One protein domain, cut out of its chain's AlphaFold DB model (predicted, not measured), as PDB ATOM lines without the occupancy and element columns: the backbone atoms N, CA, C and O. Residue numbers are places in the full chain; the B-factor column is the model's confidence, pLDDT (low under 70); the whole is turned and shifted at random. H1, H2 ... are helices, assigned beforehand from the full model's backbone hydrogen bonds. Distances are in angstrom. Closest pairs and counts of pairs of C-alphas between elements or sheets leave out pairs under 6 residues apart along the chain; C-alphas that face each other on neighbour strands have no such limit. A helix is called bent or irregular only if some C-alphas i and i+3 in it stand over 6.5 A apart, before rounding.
ATOM      1  N   ASP A   2     -16.488 -32.216 -16.188       51.12
ATOM      2  CA  ASP A   2     -17.309 -32.896 -15.165       51.12
ATOM      3  C   ASP A   2     -18.657 -33.452 -15.669       51.12
ATOM      4  O   ASP A   2     -19.117 -34.478 -15.164       51.12
ATOM      5  N   SER A   3     -19.278 -32.837 -16.686       53.12
ATOM      6  CA  SER A   3     -20.567 -33.306 -17.231       53.12
ATOM      7  C   SER A   3     -20.451 -34.609 -18.033       53.12
ATOM      8  O   SER A   3     -21.313 -35.472 -17.910       53.12
ATOM      9  N   LEU A   4     -19.357 -34.801 -18.780       47.44
ATOM     10  CA  LEU A   4     -19.086 -36.026 -19.548       47.44
ATOM     11  C   LEU A   4     -18.806 -37.234 -18.638       47.44
ATOM     12  O   LEU A   4     -19.248 -38.342 -18.930       47.44
ATOM     13  N   ARG A   5     -18.136 -37.024 -17.495       49.25
ATOM     14  CA  ARG A   5     -17.918 -38.084 -16.494       49.25
ATOM     15  C   ARG A   5     -19.210 -38.504 -15.798       49.25
ATOM     16  O   ARG A   5     -19.403 -39.686 -15.557       49.25
ATOM     17  N   SER A   6     -20.122 -37.568 -15.536       52.00
ATOM     18  CA  SER A   6     -21.424 -37.874 -14.930       52.00
ATOM     19  C   SER A   6     -22.331 -38.750 -15.805       52.00
ATOM     20  O   SER A   6     -23.258 -39.348 -15.270       52.00
ATOM     21  N   PHE A   7     -22.100 -38.798 -17.121       45.25
ATOM     22  CA  PHE A   7     -22.905 -39.581 -18.066       45.25
ATOM     23  C   PHE A   7     -22.410 -41.034 -18.207       45.25
ATOM     24  O   PHE A   7     -23.187 -41.923 -18.534       45.25
ATOM     25  N   LEU A   8     -21.121 -41.278 -17.936       44.81
ATOM     26  CA  LEU A   8     -20.479 -42.596 -18.032       44.81
ATOM     27  C   LEU A   8     -20.292 -43.283 -16.669       44.81
ATOM     28  O   LEU A   8     -20.137 -44.500 -16.611       44.81
ATOM     29  N   GLU A   9     -20.283 -42.522 -15.571       45.28
ATOM     30  CA  GLU A   9     -20.054 -43.045 -14.223       45.28
ATOM     31  C   GLU A   9     -21.369 -43.229 -13.456       45.28
ATOM     32  O   GLU A   9     -21.988 -42.266 -13.001       45.28
ATOM     33  N   THR A  10     -21.779 -44.482 -13.253       52.44
ATOM     34  CA  THR A  10     -22.857 -44.817 -12.311       52.44
ATOM     35  C   THR A  10     -22.303 -44.929 -10.886       52.44
ATOM     36  O   THR A  10     -21.090 -44.947 -10.659       52.44
ATOM     37  N   GLY A  11     -23.178 -45.062  -9.882       47.25
ATOM     38  CA  GLY A  11     -22.769 -45.325  -8.491       47.25
ATOM     39  C   GLY A  11     -21.932 -46.604  -8.293       47.25
ATOM     40  O   GLY A  11     -21.411 -46.826  -7.200       47.25
ATOM     41  N   VAL A  12     -21.781 -47.431  -9.335       46.84
ATOM     42  CA  VAL A  12     -21.138 -48.752  -9.297       46.84
ATOM     43  C   VAL A  12     -19.915 -48.852 -10.223       46.84
ATOM     44  O   VAL A  12     -18.975 -49.569  -9.886       46.84
ATOM     45  N   LEU A  13     -19.857 -48.105 -11.334       45.25
ATOM     46  CA  LEU A  13     -18.786 -48.202 -12.336       45.25
ATOM     47  C   LEU A  13     -18.129 -46.841 -12.608       45.25
ATOM     48  O   LEU A  13     -18.799 -45.883 -12.981       45.25
ATOM     49  N   SER A  14     -16.802 -46.774 -12.470       51.12
ATOM     50  CA  SER A  14     -15.970 -45.726 -13.076       51.12
ATOM     51  C   SER A  14     -14.770 -46.392 -13.756       51.12
ATOM     52  O   SER A  14     -13.944 -46.993 -13.065       51.12
ATOM     53  N   PRO A  15     -14.642 -46.299 -15.093       51.19
ATOM     54  CA  PRO A  15     -13.483 -46.821 -15.816       51.19
ATOM     55  C   PRO A  15     -12.222 -45.954 -15.633       51.19
ATOM     56  O   PRO A  15     -11.158 -46.310 -16.130       51.19
ATOM     57  N   LEU A  16     -12.312 -44.824 -14.914       54.97
ATOM     58  CA  LEU A  16     -11.244 -43.822 -14.776       54.97
ATOM     59  C   LEU A  16     -10.778 -43.607 -13.320       54.97
ATOM     60  O   LEU A  16     -10.097 -42.621 -13.030       54.97
ATOM     61  N   GLY A  17     -11.111 -44.520 -12.399       64.50
ATOM     62  CA  GLY A  17     -10.648 -44.488 -11.007       64.50
ATOM     63  C   GLY A  17     -11.784 -44.446  -9.981       64.50
ATOM     64  O   GLY A  17     -12.642 -45.322  -9.956       64.50
ATOM     65  N   VAL A  18     -11.744 -43.477  -9.063       70.56
ATOM     66  CA  VAL A  18     -12.784 -43.293  -8.033       70.56
ATOM     67  C   VAL A  18     -13.960 -42.547  -8.657       70.56
ATOM     68  O   VAL A  18     -13.773 -41.408  -9.096       70.56
ATOM     69  N   SER A  19     -15.157 -43.140  -8.655       77.44
ATOM     70  CA  SER A  19     -16.341 -42.512  -9.260       77.44
ATOM     71  C   SER A  19     -16.652 -41.141  -8.648       77.44
ATOM     72  O   SER A  19     -16.412 -40.896  -7.460       77.44
ATOM     73  N   LEU A  20     -17.238 -40.233  -9.429       82.50
ATOM     74  CA  LEU A  20     -17.702 -38.934  -8.936       82.50
ATOM     75  C   LEU A  20     -18.664 -39.084  -7.749       82.50
ATOM     76  O   LEU A  20     -18.601 -38.294  -6.805       82.50
ATOM     77  N   ALA A  21     -19.508 -40.122  -7.753       80.94
ATOM     78  CA  ALA A  21     -20.373 -40.462  -6.627       80.94
ATOM     79  C   ALA A  21     -19.560 -40.789  -5.362       80.94
ATOM     80  O   ALA A  21     -19.827 -40.229  -4.299       80.94
ATOM     81  N   ALA A  22     -18.519 -41.620  -5.481       85.44
ATOM     82  CA  ALA A  22     -17.594 -41.939  -4.394       85.44
ATOM     83  C   ALA A  22     -16.856 -40.698  -3.867       85.44
ATOM     84  O   ALA A  22     -16.746 -40.498  -2.656       85.44
ATOM     85  N   GLN A  23     -16.423 -39.802  -4.756       86.69
ATOM     86  CA  GLN A  23     -15.781 -38.548  -4.359       86.69
ATOM     87  C   GLN A  23     -16.744 -37.581  -3.658       86.69
ATOM     88  O   GLN A  23     -16.342 -36.884  -2.722       86.69
ATOM     89  N   ARG A  24     -18.001 -37.496  -4.116       88.88
ATOM     90  CA  ARG A  24     -19.049 -36.688  -3.474       88.88
ATOM     91  C   ARG A  24     -19.369 -37.243  -2.089       88.88
ATOM     92  O   ARG A  24     -19.290 -36.484  -1.129       88.88
ATOM     93  N   ALA A  25     -19.603 -38.550  -1.971       89.19
ATOM     94  CA  ALA A  25     -19.842 -39.223  -0.693       89.19
ATOM     95  C   ALA A  25     -18.689 -38.986   0.298       89.19
ATOM     96  O   ALA A  25     -18.919 -38.536   1.417       89.19
ATOM     97  N   SER A  26     -17.436 -39.163  -0.138       92.44
ATOM     98  CA  SER A  26     -16.252 -38.882   0.684       92.44
ATOM     99  C   SER A  26     -16.180 -37.425   1.158       92.44
ATOM    100  O   SER A  26     -15.856 -37.154   2.316       92.44
ATOM    101  N   ARG A  27     -16.479 -36.456   0.282       93.69
ATOM    102  CA  ARG A  27     -16.508 -35.030   0.646       93.69
ATOM    103  C   ARG A  27     -17.624 -34.723   1.644       93.69
ATOM    104  O   ARG A  27     -17.359 -34.041   2.633       93.69
ATOM    105  N   THR A  28     -18.827 -35.238   1.412       93.50
ATOM    106  CA  THR A  28     -19.974 -35.065   2.310       93.50
ATOM    107  C   THR A  28     -19.687 -35.661   3.683       93.50
ATOM    108  O   THR A  28     -19.809 -34.954   4.680       93.50
ATOM    109  N   ASN A  29     -19.196 -36.901   3.743       94.56
ATOM    110  CA  ASN A  29     -18.863 -37.561   5.004       94.56
ATOM    111  C   ASN A  29     -17.768 -36.811   5.770       94.56
ATOM    112  O   ASN A  29     -17.896 -36.615   6.973       94.56
ATOM    113  N   ARG A  30     -16.726 -36.305   5.094       95.50
ATOM    114  CA  ARG A  30     -15.694 -35.485   5.755       95.50
ATOM    115  C   ARG A  30     -16.257 -34.200   6.360       95.50
ATOM    116  O   ARG A  30     -15.914 -33.879   7.494       95.50
ATOM    117  N   LYS A  31     -17.120 -33.482   5.632       96.94
ATOM    118  CA  LYS A  31     -17.779 -32.267   6.142       96.94
ATOM    119  C   LYS A  31     -18.678 -32.576   7.339       96.94
ATOM    120  O   LYS A  31     -18.619 -31.870   8.338       96.94
ATOM    121  N   LEU A  32     -19.463 -33.647   7.249       96.88
ATOM    122  CA  LEU A  32     -20.355 -34.085   8.317       96.88
ATOM    123  C   LEU A  32     -19.585 -34.458   9.589       96.88
ATOM    124  O   LEU A  32     -19.972 -34.045  10.678       96.88
ATOM    125  N   VAL A  33     -18.483 -35.200   9.456       97.44
ATOM    126  CA  VAL A  33     -17.627 -35.565  10.594       97.44
ATOM    127  C   VAL A  33     -16.998 -34.325  11.223       97.44
ATOM    128  O   VAL A  33     -17.030 -34.202  12.440       97.44
ATOM    129  N   ALA A  34     -16.500 -33.377  10.425       97.94
ATOM    130  CA  ALA A  34     -15.952 -32.127  10.956       97.94
ATOM    131  C   ALA A  34     -17.011 -31.306  11.719       97.94
ATOM    132  O   ALA A  34     -16.747 -30.820  12.818       97.94
ATOM    133  N   ALA A  35     -18.232 -31.202  11.183       97.81
ATOM    134  CA  ALA A  35     -19.341 -30.543  11.873       97.81
ATOM    135  C   ALA A  35     -19.727 -31.280  13.166       97.81
ATOM    136  O   ALA A  35     -19.962 -30.652  14.195       97.81
ATOM    137  N   SER A  36     -19.721 -32.613  13.138       98.06
ATOM    138  CA  SER A  36     -19.987 -33.455  14.307       98.06
ATOM    139  C   SER A  36     -18.935 -33.252  15.400       98.06
ATOM    140  O   SER A  36     -19.284 -33.086  16.563       98.06
ATOM    141  N   GLU A  37     -17.648 -33.196  15.042       98.00
ATOM    142  CA  GLU A  37     -16.562 -32.872  15.976       98.00
ATOM    143  C   GLU A  37     -16.733 -31.475  16.583       98.00
ATOM    144  O   GLU A  37     -16.481 -31.303  17.774       98.00
ATOM    145  N   SER A  38     -17.179 -30.489  15.794       97.12
ATOM    146  CA  SER A  38     -17.463 -29.137  16.286       97.12
ATOM    147  C   SER A  38     -18.593 -29.136  17.317       97.12
ATOM    148  O   SER A  38     -18.426 -28.589  18.403       97.12
ATOM    149  N   VAL A  39     -19.717 -29.791  17.014       97.38
ATOM    150  CA  VAL A  39     -20.879 -29.862  17.916       97.38
ATOM    151  C   VAL A  39     -20.547 -30.624  19.202       97.38
ATOM    152  O   VAL A  39     -20.945 -30.201  20.277       97.38
ATOM    153  N   LEU A  40     -19.765 -31.707  19.129       97.12
ATOM    154  CA  LEU A  40     -19.344 -32.465  20.318       97.12
ATOM    155  C   LEU A  40     -18.361 -31.701  21.222       97.12
ATOM    156  O   LEU A  40     -18.189 -32.058  22.393       97.12
ATOM    157  N   ARG A  41     -17.689 -30.674  20.688       96.38
ATOM    158  CA  ARG A  41     -16.800 -29.790  21.455       96.38
ATOM    159  C   ARG A  41     -17.537 -28.645  22.133       96.38
ATOM    160  O   ARG A  41     -17.036 -28.120  23.127       96.38
ATOM    161  N   ASP A  42     -18.705 -28.285  21.624       95.69
ATOM    162  CA  ASP A  42     -19.521 -27.211  22.161       95.69
ATOM    163  C   ASP A  42     -20.386 -27.707  23.332       95.69
ATOM    164  O   ASP A  42     -21.267 -28.556  23.194       95.69
ATOM    165  N   LYS A  43     -20.122 -27.154  24.519       93.25
ATOM    166  CA  LYS A  43     -20.795 -27.524  25.773       93.25
ATOM    167  C   LYS A  43     -22.217 -26.981  25.890       93.25
ATOM    168  O   LYS A  43     -22.915 -27.354  26.832       93.25
ATOM    169  N   GLN A  44     -22.647 -26.096  24.991       95.00
ATOM    170  CA  GLN A  44     -24.004 -25.553  25.013       95.00
ATOM    171  C   GLN A  44     -25.043 -26.608  24.610       95.00
ATOM    172  O   GLN A  44     -26.189 -26.557  25.067       95.00
ATOM    173  N   TYR A  45     -24.655 -27.607  23.811       94.38
ATOM    174  CA  TYR A  45     -25.555 -28.677  23.394       94.38
ATOM    175  C   TYR A  45     -25.711 -29.749  24.477       94.38
ATOM    176  O   TYR A  45     -24.771 -30.452  24.841       94.38
ATOM    177  N   ARG A  46     -26.946 -29.912  24.967       91.25
ATOM    178  CA  ARG A  46     -27.319 -30.928  25.971       91.25
ATOM    179  C   ARG A  46     -27.873 -32.223  25.369       91.25
ATOM    180  O   ARG A  46     -28.016 -33.216  26.072       91.25
ATOM    181  N   PHE A  47     -28.187 -32.204  24.076       96.00
ATOM    182  CA  PHE A  47     -28.579 -33.362  23.281       96.00
ATOM    183  C   PHE A  47     -28.014 -33.190  21.872       96.00
ATOM    184  O   PHE A  47     -28.180 -32.133  21.263       96.00
ATOM    185  N   VAL A  48     -27.350 -34.225  21.363       97.19
ATOM    186  CA  VAL A  48     -26.745 -34.233  20.031       97.19
ATOM    187  C   VAL A  48     -27.137 -35.532  19.341       97.19
ATOM    188  O   VAL A  48     -26.888 -36.617  19.863       97.19
ATOM    189  N   PHE A  49     -27.730 -35.417  18.157       97.25
ATOM    190  CA  PHE A  49     -28.051 -36.550  17.299       97.25
ATOM    191  C   PHE A  49     -27.182 -36.497  16.043       97.25
ATOM    192  O   PHE A  49     -27.252 -35.537  15.277       97.25
ATOM    193  N   LEU A  50     -26.360 -37.527  15.838       97.44
ATOM    194  CA  LEU A  50     -25.461 -37.640  14.692       97.44
ATOM    195  C   LEU A  50     -25.897 -38.815  13.818       97.44
ATOM    196  O   LEU A  50     -25.850 -39.963  14.253       97.44
ATOM    197  N   HIS A  51     -26.279 -38.537  12.573       95.88
ATOM    198  CA  HIS A  51     -26.597 -39.569  11.588       95.88
ATOM    199  C   HIS A  51     -25.426 -39.720  10.613       95.88
ATOM    200  O   HIS A  51     -25.176 -38.820   9.818       95.88
ATOM    201  N   LEU A  52     -24.701 -40.840  10.681       95.25
ATOM    202  CA  LEU A  52     -23.480 -41.082   9.907       95.25
ATOM    203  C   LEU A  52     -23.735 -42.073   8.752       95.25
ATOM    204  O   LEU A  52     -23.748 -43.278   8.996       95.25
ATOM    205  N   PRO A  53     -23.840 -41.635   7.483       93.19
ATOM    206  CA  PRO A  53     -24.099 -42.522   6.342       93.19
ATOM    207  C   PRO A  53     -22.820 -43.221   5.833       93.19
ATOM    208  O   PRO A  53     -22.685 -43.516   4.647       93.19
ATOM    209  N   ILE A  54     -21.837 -43.442   6.714       92.25
ATOM    210  CA  ILE A  54     -20.480 -43.875   6.347       92.25
ATOM    211  C   ILE A  54     -20.473 -45.282   5.765       92.25
ATOM    212  O   ILE A  54     -19.628 -45.554   4.935       92.25
ATOM    213  N   THR A  55     -21.389 -46.161   6.164       91.00
ATOM    214  CA  THR A  55     -21.443 -47.561   5.708       91.00
ATOM    215  C   THR A  55     -22.355 -47.778   4.500       91.00
ATOM    216  O   THR A  55     -22.550 -48.919   4.077       91.00
ATOM    217  N   HIS A  56     -22.907 -46.708   3.918       90.94
ATOM    218  CA  HIS A  56     -23.701 -46.794   2.698       90.94
ATOM    219  C   HIS A  56     -22.794 -46.706   1.458       90.94
ATOM    220  O   HIS A  56     -21.857 -45.903   1.436       90.94
ATOM    221  N   PRO A  57     -23.069 -47.473   0.384       86.56
ATOM    222  CA  PRO A  57     -22.370 -47.290  -0.879       86.56
ATOM    223  C   PRO A  57     -22.568 -45.865  -1.427       86.56
ATOM    224  O   PRO A  57     -23.601 -45.233  -1.181       86.56
ATOM    225  N   PRO A  58     -21.628 -45.352  -2.232       89.44
ATOM    226  CA  PRO A  58     -20.461 -46.044  -2.794       89.44
ATOM    227  C   PRO A  58     -19.285 -46.231  -1.814       89.44
ATOM    228  O   PRO A  58     -18.896 -45.303  -1.101       89.44
ATOM    229  N   PHE A  59     -18.648 -47.409  -1.845       89.75
ATOM    230  CA  PHE A  59     -17.536 -47.762  -0.955       89.75
ATOM    231  C   PHE A  59     -16.193 -47.194  -1.444       89.75
ATOM    232  O   PHE A  59     -15.446 -47.840  -2.175       89.75
ATOM    233  N   TYR A  60     -15.890 -45.957  -1.045       90.50
ATOM    234  CA  TYR A  60     -14.751 -45.169  -1.540       90.50
ATOM    235  C   TYR A  60     -13.426 -45.317  -0.777       90.50
ATOM    236  O   TYR A  60     -12.443 -44.685  -1.164       90.50
ATOM    237  N   TYR A  61     -13.384 -46.056   0.328       93.06
ATOM    238  CA  TYR A  61     -12.224 -46.102   1.222       93.06
ATOM    239  C   TYR A  61     -11.559 -47.472   1.166       93.06
ATOM    240  O   TYR A  61     -12.249 -48.475   1.035       93.06
ATOM    241  N   ASP A  62     -10.233 -47.492   1.251       92.56
ATOM    242  CA  ASP A  62      -9.424 -48.704   1.334       92.56
ATOM    243  C   ASP A  62      -8.716 -48.724   2.691       92.56
ATOM    244  O   ASP A  62      -7.871 -47.873   2.986       92.56
ATOM    245  N   ARG A  63      -9.045 -49.707   3.536       94.00
ATOM    246  CA  ARG A  63      -8.495 -49.771   4.896       94.00
ATOM    247  C   ARG A  63      -7.015 -50.142   4.944       94.00
ATOM    248  O   ARG A  63      -6.376 -49.849   5.953       94.00
ATOM    249  N   ARG A  64      -6.493 -50.802   3.901       91.69
ATOM    250  CA  ARG A  64      -5.095 -51.259   3.828       91.69
ATOM    251  C   ARG A  64      -4.164 -50.083   3.580       91.69
ATOM    252  O   ARG A  64      -3.102 -50.010   4.182       91.69
ATOM    253  N   THR A  65      -4.581 -49.167   2.711       91.94
ATOM    254  CA  THR A  65      -3.802 -47.974   2.352       91.94
ATOM    255  C   THR A  65      -4.204 -46.738   3.155       91.94
ATOM    256  O   THR A  65      -3.448 -45.775   3.223       91.94
ATOM    257  N   GLY A  66      -5.402 -46.731   3.753       89.75
ATOM    258  CA  GLY A  66      -6.005 -45.541   4.360       89.75
ATOM    259  C   GLY A  66      -6.481 -44.505   3.331       89.75
ATOM    260  O   GLY A  66      -6.906 -43.415   3.716       89.75
ATOM    261  N   GLY A  67      -6.394 -44.829   2.039       86.88
ATOM    262  CA  GLY A  67      -6.670 -43.934   0.924       86.88
ATOM    263  C   GLY A  67      -7.998 -44.216   0.229       86.88
ATOM    264  O   GLY A  67      -8.937 -44.786   0.792       86.88
ATOM    265  N   SER A  68      -8.090 -43.770  -1.024       85.75
ATOM    266  CA  SER A  68      -9.262 -44.013  -1.859       85.75
ATOM    267  C   SER A  68      -9.192 -45.361  -2.563       85.75
ATOM    268  O   SER A  68      -8.162 -45.744  -3.115       85.75
ATOM    269  N   ARG A  69     -10.332 -46.039  -2.607       80.56
ATOM    270  CA  ARG A  69     -10.504 -47.312  -3.293       80.56
ATOM    271  C   ARG A  69     -10.831 -47.122  -4.773       80.56
ATOM    272  O   ARG A  69     -11.647 -46.273  -5.125       80.56
ATOM    273  N   LYS A  70     -10.257 -47.968  -5.633       72.25
ATOM    274  CA  LYS A  70     -10.678 -48.119  -7.036       72.25
ATOM    275  C   LYS A  70     -11.729 -49.235  -7.133       72.25
ATOM    276  O   LYS A  70     -11.474 -50.349  -6.685       72.25
ATOM    277  N   GLY A  71     -12.892 -48.939  -7.715       66.31
ATOM    278  CA  GLY A  71     -14.009 -49.886  -7.857       66.31
ATOM    279  C   GLY A  71     -14.890 -50.048  -6.606       66.31
ATOM    280  O   GLY A  71     -14.525 -49.643  -5.505       66.31
ATOM    281  N   ASN A  72     -16.079 -50.639  -6.785       67.81
ATOM    282  CA  ASN A  72     -17.118 -50.752  -5.755       67.81
ATOM    283  C   ASN A  72     -17.584 -52.212  -5.562       67.81
ATOM    284  O   ASN A  72     -18.728 -52.552  -5.846       67.81
ATOM    285  N   ASN A  73     -16.704 -53.107  -5.093       79.56
ATOM    286  CA  ASN A  73     -17.149 -54.433  -4.638       79.56
ATOM    287  C   ASN A  73     -17.840 -54.300  -3.272       79.56
ATOM    288  O   ASN A  73     -17.257 -53.755  -2.331       79.56
ATOM    289  N   TYR A  74     -19.069 -54.804  -3.196       80.25
ATOM    290  CA  TYR A  74     -19.973 -54.606  -2.069       80.25
ATOM    291  C   TYR A  74     -19.504 -55.281  -0.778       80.25
ATOM    292  O   TYR A  74     -19.561 -54.662   0.277       80.25
ATOM    293  N   ALA A  75     -19.008 -56.519  -0.833       84.38
ATOM    294  CA  ALA A  75     -18.585 -57.245   0.365       84.38
ATOM    295  C   ALA A  75     -17.320 -56.629   0.988       84.38
ATOM    296  O   ALA A  75     -17.318 -56.184   2.134       84.38
ATOM    297  N   SER A  76     -16.246 -56.536   0.203       87.25
ATOM    298  CA  SER A  76     -14.971 -55.964   0.668       87.25
ATOM    299  C   SER A  76     -15.083 -54.474   0.999       87.25
ATOM    300  O   SER A  76     -14.542 -54.033   2.011       87.25
ATOM    301  N   GLY A  77     -15.848 -53.721   0.201       90.25
ATOM    302  CA  GLY A  77     -16.090 -52.298   0.420       90.25
ATOM    303  C   GLY A  77     -16.892 -52.011   1.685       90.25
ATOM    304  O   GLY A  77     -16.559 -51.072   2.406       90.25
ATOM    305  N   TYR A  78     -17.884 -52.849   2.005       92.19
ATOM    306  CA  TYR A  78     -18.630 -52.741   3.257       92.19
ATOM    307  C   TYR A  78     -17.701 -52.862   4.467       92.19
ATOM    308  O   TYR A  78     -17.706 -52.004   5.348       92.19
ATOM    309  N   PHE A  79     -16.827 -53.868   4.477       94.06
ATOM    310  CA  PHE A  79     -15.859 -54.028   5.556       94.06
ATOM    311  C   PHE A  79     -14.811 -52.895   5.602       94.06
ATOM    312  O   PHE A  79     -14.365 -52.525   6.689       94.06
ATOM    313  N   ASP A  80     -14.410 -52.327   4.458       94.88
ATOM    314  CA  ASP A  80     -13.524 -51.154   4.441       94.88
ATOM    315  C   ASP A  80     -14.213 -49.950   5.093       94.88
ATOM    316  O   ASP A  80     -13.615 -49.243   5.903       94.88
ATOM    317  N   HIS A  81     -15.493 -49.741   4.791       94.62
ATOM    318  CA  HIS A  81     -16.289 -48.668   5.382       94.62
ATOM    319  C   HIS A  81     -16.641 -48.905   6.852       94.62
ATOM    320  O   HIS A  81     -16.705 -47.931   7.597       94.62
ATOM    321  N   LEU A  82     -16.753 -50.154   7.317       96.31
ATOM    322  CA  LEU A  82     -16.801 -50.452   8.754       96.31
ATOM    323  C   LEU A  82     -15.510 -50.016   9.459       96.31
ATOM    324  O   LEU A  82     -15.574 -49.383  10.510       96.31
ATOM    325  N   ALA A  83     -14.341 -50.264   8.859       97.12
ATOM    326  CA  ALA A  83     -13.071 -49.780   9.406       97.12
ATOM    327  C   ALA A  83     -12.967 -48.241   9.376       97.12
ATOM    328  O   ALA A  83     -12.370 -47.637  10.266       97.12
ATOM    329  N   LEU A  84     -13.553 -47.586   8.368       97.19
ATOM    330  CA  LEU A  84     -13.659 -46.125   8.335       97.19
ATOM    331  C   LEU A  84     -14.598 -45.590   9.426       97.19
ATOM    332  O   LEU A  84     -14.284 -44.574  10.053       97.19
ATOM    333  N   LEU A  85     -15.738 -46.249   9.648       97.75
ATOM    334  CA  LEU A  85     -16.693 -45.897  10.696       97.75
ATOM    335  C   LEU A  85     -16.050 -46.028  12.079       97.75
ATOM    336  O   LEU A  85     -16.140 -45.083  12.853       97.75
ATOM    337  N   ASP A  86     -15.341 -47.122  12.355       97.88
ATOM    338  CA  ASP A  86     -14.614 -47.335  13.614       97.88
ATOM    339  C   ASP A  86     -13.630 -46.188  13.916       97.88
ATOM    340  O   ASP A  86     -13.733 -45.512  14.943       97.88
ATOM    341  N   ARG A  87     -12.763 -45.850  12.951       97.38
ATOM    342  CA  ARG A  87     -11.844 -44.700  13.068       97.38
ATOM    343  C   ARG A  87     -12.587 -43.382  13.284       97.38
ATOM    344  O   ARG A  87     -12.126 -42.517  14.029       97.38
ATOM    345  N   THR A  88     -13.728 -43.212  12.621       97.81
ATOM    346  CA  THR A  88     -14.560 -42.012  12.760       97.81
ATOM    347  C   THR A  88     -15.175 -41.920  14.154       97.81
ATOM    348  O   THR A  88     -15.098 -40.862  14.772       97.81
ATOM    349  N   LEU A  89     -15.721 -43.013  14.689       98.06
ATOM    350  CA  LEU A  89     -16.243 -43.063  16.054       98.06
ATOM    351  C   LEU A  89     -15.141 -42.755  17.074       98.06
ATOM    352  O   LEU A  89     -15.370 -41.955  17.978       98.06
ATOM    353  N   GLY A  90     -13.928 -43.283  16.880       98.06
ATOM    354  CA  GLY A  90     -12.766 -42.943  17.706       98.06
ATOM    355  C   GLY A  90     -12.458 -41.440  17.715       98.06
ATOM    356  O   GLY A  90     -12.250 -40.850  18.776       98.06
ATOM    357  N   ARG A  91     -12.506 -40.779  16.551       97.94
ATOM    358  CA  ARG A  91     -12.351 -39.317  16.449       97.94
ATOM    359  C   ARG A  91     -13.448 -38.549  17.187       97.94
ATOM    360  O   ARG A  91     -13.135 -37.616  17.923       97.94
ATOM    361  N   LEU A  92     -14.708 -38.952  17.026       98.12
ATOM    362  CA  LEU A  92     -15.847 -38.312  17.694       98.12
ATOM    363  C   LEU A  92     -15.768 -38.472  19.219       98.12
ATOM    364  O   LEU A  92     -15.933 -37.496  19.951       98.12
ATOM    365  N   VAL A  93     -15.426 -39.669  19.703       97.38
ATOM    366  CA  VAL A  93     -15.184 -39.926  21.130       97.38
ATOM    367  C   VAL A  93     -14.022 -39.077  21.647       97.38
ATOM    368  O   VAL A  93     -14.133 -38.484  22.718       97.38
ATOM    369  N   ASN A  94     -12.932 -38.945  20.889       98.06
ATOM    370  CA  ASN A  94     -11.809 -38.085  21.267       98.06
ATOM    371  C   ASN A  94     -12.189 -36.598  21.300       98.06
ATOM    372  O   ASN A  94     -11.749 -35.884  22.198       98.06
ATOM    373  N   ALA A  95     -13.026 -36.125  20.372       97.56
ATOM    374  CA  ALA A  95     -13.546 -34.758  20.397       97.56
ATOM    375  C   ALA A  95     -14.401 -34.499  21.650       97.56
ATOM    376  O   ALA A  95     -14.199 -33.492  22.329       97.56
ATOM    377  N   LEU A  96     -15.279 -35.444  22.002       96.75
ATOM    378  CA  LEU A  96     -16.100 -35.391  23.215       96.75
ATOM    379  C   LEU A  96     -15.265 -35.481  24.509       96.75
ATOM    380  O   LEU A  96     -15.583 -34.846  25.511       96.75
ATOM    381  N   ARG A  97     -14.172 -36.252  24.512       96.38
ATOM    382  CA  ARG A  97     -13.207 -36.281  25.626       96.38
ATOM    383  C   ARG A  97     -12.468 -34.961  25.764       96.38
ATOM    384  O   ARG A  97     -12.396 -34.423  26.863       96.38
ATOM    385  N   ALA A  98     -11.978 -34.417  24.656       96.44
ATOM    386  CA  ALA A  98     -11.254 -33.152  24.636       96.44
ATOM    387  C   ALA A  98     -12.123 -31.954  25.050       96.44
ATOM    388  O   ALA A  98     -11.586 -30.946  25.501       96.44
ATOM    389  N   SER A  99     -13.450 -32.049  24.929       96.00
ATOM    390  CA  SER A  99     -14.355 -31.028  25.465       96.00
ATOM    391  C   SER A  99     -14.461 -31.080  26.993       96.00
ATOM    392  O   SER A  99     -14.845 -30.097  27.615       96.00
ATOM    393  N   GLY A 100     -14.090 -32.191  27.632       95.50
ATOM    394  CA  GLY A 100     -14.271 -32.414  29.068       95.50
ATOM    395  C   GLY A 100     -15.690 -32.852  29.447       95.50
ATOM    396  O   GLY A 100     -15.983 -32.994  30.630       95.50
ATOM    397  N   SER A 101     -16.572 -33.090  28.470       94.31
ATOM    398  CA  SER A 101     -17.951 -33.540  28.719       94.31
ATOM    399  C   SER A 101     -18.086 -35.061  28.809       94.31
ATOM    400  O   SER A 101     -19.143 -35.554  29.206       94.31
ATOM    401  N   TRP A 102     -17.041 -35.821  28.455       94.56
ATOM    402  CA  TRP A 102     -17.079 -37.284  28.411       94.56
ATOM    403  C   TRP A 102     -17.654 -37.903  29.687       94.56
ATOM    404  O   TRP A 102     -18.637 -38.632  29.588       94.56
ATOM    405  N   GLU A 103     -17.143 -37.591  30.879       93.12
ATOM    406  CA  GLU A 103     -17.583 -38.242  32.128       93.12
ATOM    407  C   GLU A 103     -19.085 -38.102  32.423       93.12
ATOM    408  O   GLU A 103     -19.690 -39.033  32.953       93.12
ATOM    409  N   ASN A 104     -19.708 -37.010  31.970       93.25
ATOM    410  CA  ASN A 104     -21.127 -36.717  32.189       93.25
ATOM    411  C   ASN A 104     -22.025 -36.980  30.964       93.25
ATOM    412  O   ASN A 104     -23.203 -36.631  30.985       93.25
ATOM    413  N   THR A 105     -21.504 -37.585  29.892       95.81
ATOM    414  CA  THR A 105     -22.267 -37.817  28.652       95.81
ATOM    415  C   THR A 105     -22.743 -39.262  28.532       95.81
ATOM    416  O   THR A 105     -21.932 -40.188  28.541       95.81
ATOM    417  N   ALA A 106     -24.050 -39.469  28.349       97.00
ATOM    418  CA  ALA A 106     -24.573 -40.741  27.861       97.00
ATOM    419  C   ALA A 106     -24.353 -40.828  26.343       97.00
ATOM    420  O   ALA A 106     -24.613 -39.860  25.631       97.00
TER     421      ALA A 106
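This is residues 2 to 106 of the 194 residues of a protein of Acidobacteriales bacterium (UniProt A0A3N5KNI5). Two long helices, H2 and H3, run the same way and make a narrow V, in contact near their last residues and spread at their first ones, while the long link between them runs back along the pair and passes, around residues 54 to 60, between the two spread ends. The short helix H1 sits beyond the open end of the V, by the start of H2, and residues 99 to 106 fold over at the closed end. The printed part has 105 residues with three named helices, in the order H1, H2, H3 along the chain, and no named strand; its class is all helix, with 54 residues in the helices. The whole is loose, with a radius of gyration of the C-alphas of 16.2 A, and elongated, spanning 50 by 28 by 18 A.

The longest helix is H3, 25 residues from Tyr 74 to Ala 98. Its C-alphas run from (-19.973, -54.606, -2.069) at residue 74 to (-11.254, -33.152, 24.636) at residue 98, a length of 35.3 A. H2 has 22 residues, Leu 20 to Arg 41, and measures 31.7 A from its first C-alpha at (-17.702, -38.934, -8.936) to its last at (-16.800, -29.790, 21.455). H1 is residues 2 to 8, Asp 2 to Leu 8, 10.6 A long; C-alpha 2 is at (-17.309, -32.896, -15.165). Between H2 and H3, residues 42 to 73 hold no named element; C-alpha 54 in this stretch is at (-20.480, -43.875, 6.347). The last printed C-alpha, that of Ala 106, is at (-24.573, -40.741, 27.861).

H3 touches H2, with 14 pairs of C-alphas within 8 A. The closest C-alphas of the two helices are those of Leu 40 and Leu 96, 5.2 A apart. H2 touches H3 with its residues 33 to 41 alone, and H3 touches H2 with its residues 88 to 98 alone. Their lines stand at a shallow tilt of 22 degrees and they run the same way, with their centres 12.2 A apart. H1 and H2 are close but not clearly touching, with 2 pairs of C-alphas within 8 A. Their closest C-alphas are those of Ser 6 and Leu 20, at 7.1 A. H1 and H2 stand at a steep tilt of 61 degrees and run opposite ways, centre to centre 23.6 A. H1 and H3 are apart, with no C-alpha of the one within 8 A of the other. In H2 and H3 every O i to N i+4 pair is within hydrogen-bond range; in H1 1 of 3 such pairs is within range, beside 3 of 4 O i to N i+3 pairs. No helix is bent or irregular.

The two C-alphas farthest apart are those of Leu 4 and Asn 104, at 51.8 A. From the first to the last printed C-alpha, Asp 2 to Ala 106, the distance is 44.3 A. The printed part has no cut. Both links are long: 11 residues stand between H1 and H2, and 32 between H2 and H3. The C-alphas of the latter stretch, residues 42 to 73, lie 4 to 25 A from the mean of the C-alphas. The mean pLDDT of the printed part is 85.7. It is under 70 in 18 residues, namely 2 to 17 and 71 to 72. H1 has a mean pLDDT of 49, H2 of 93 and H3 of 95. The printed part begins at residue 2 and ends at residue 106 of a full chain of 194 residues.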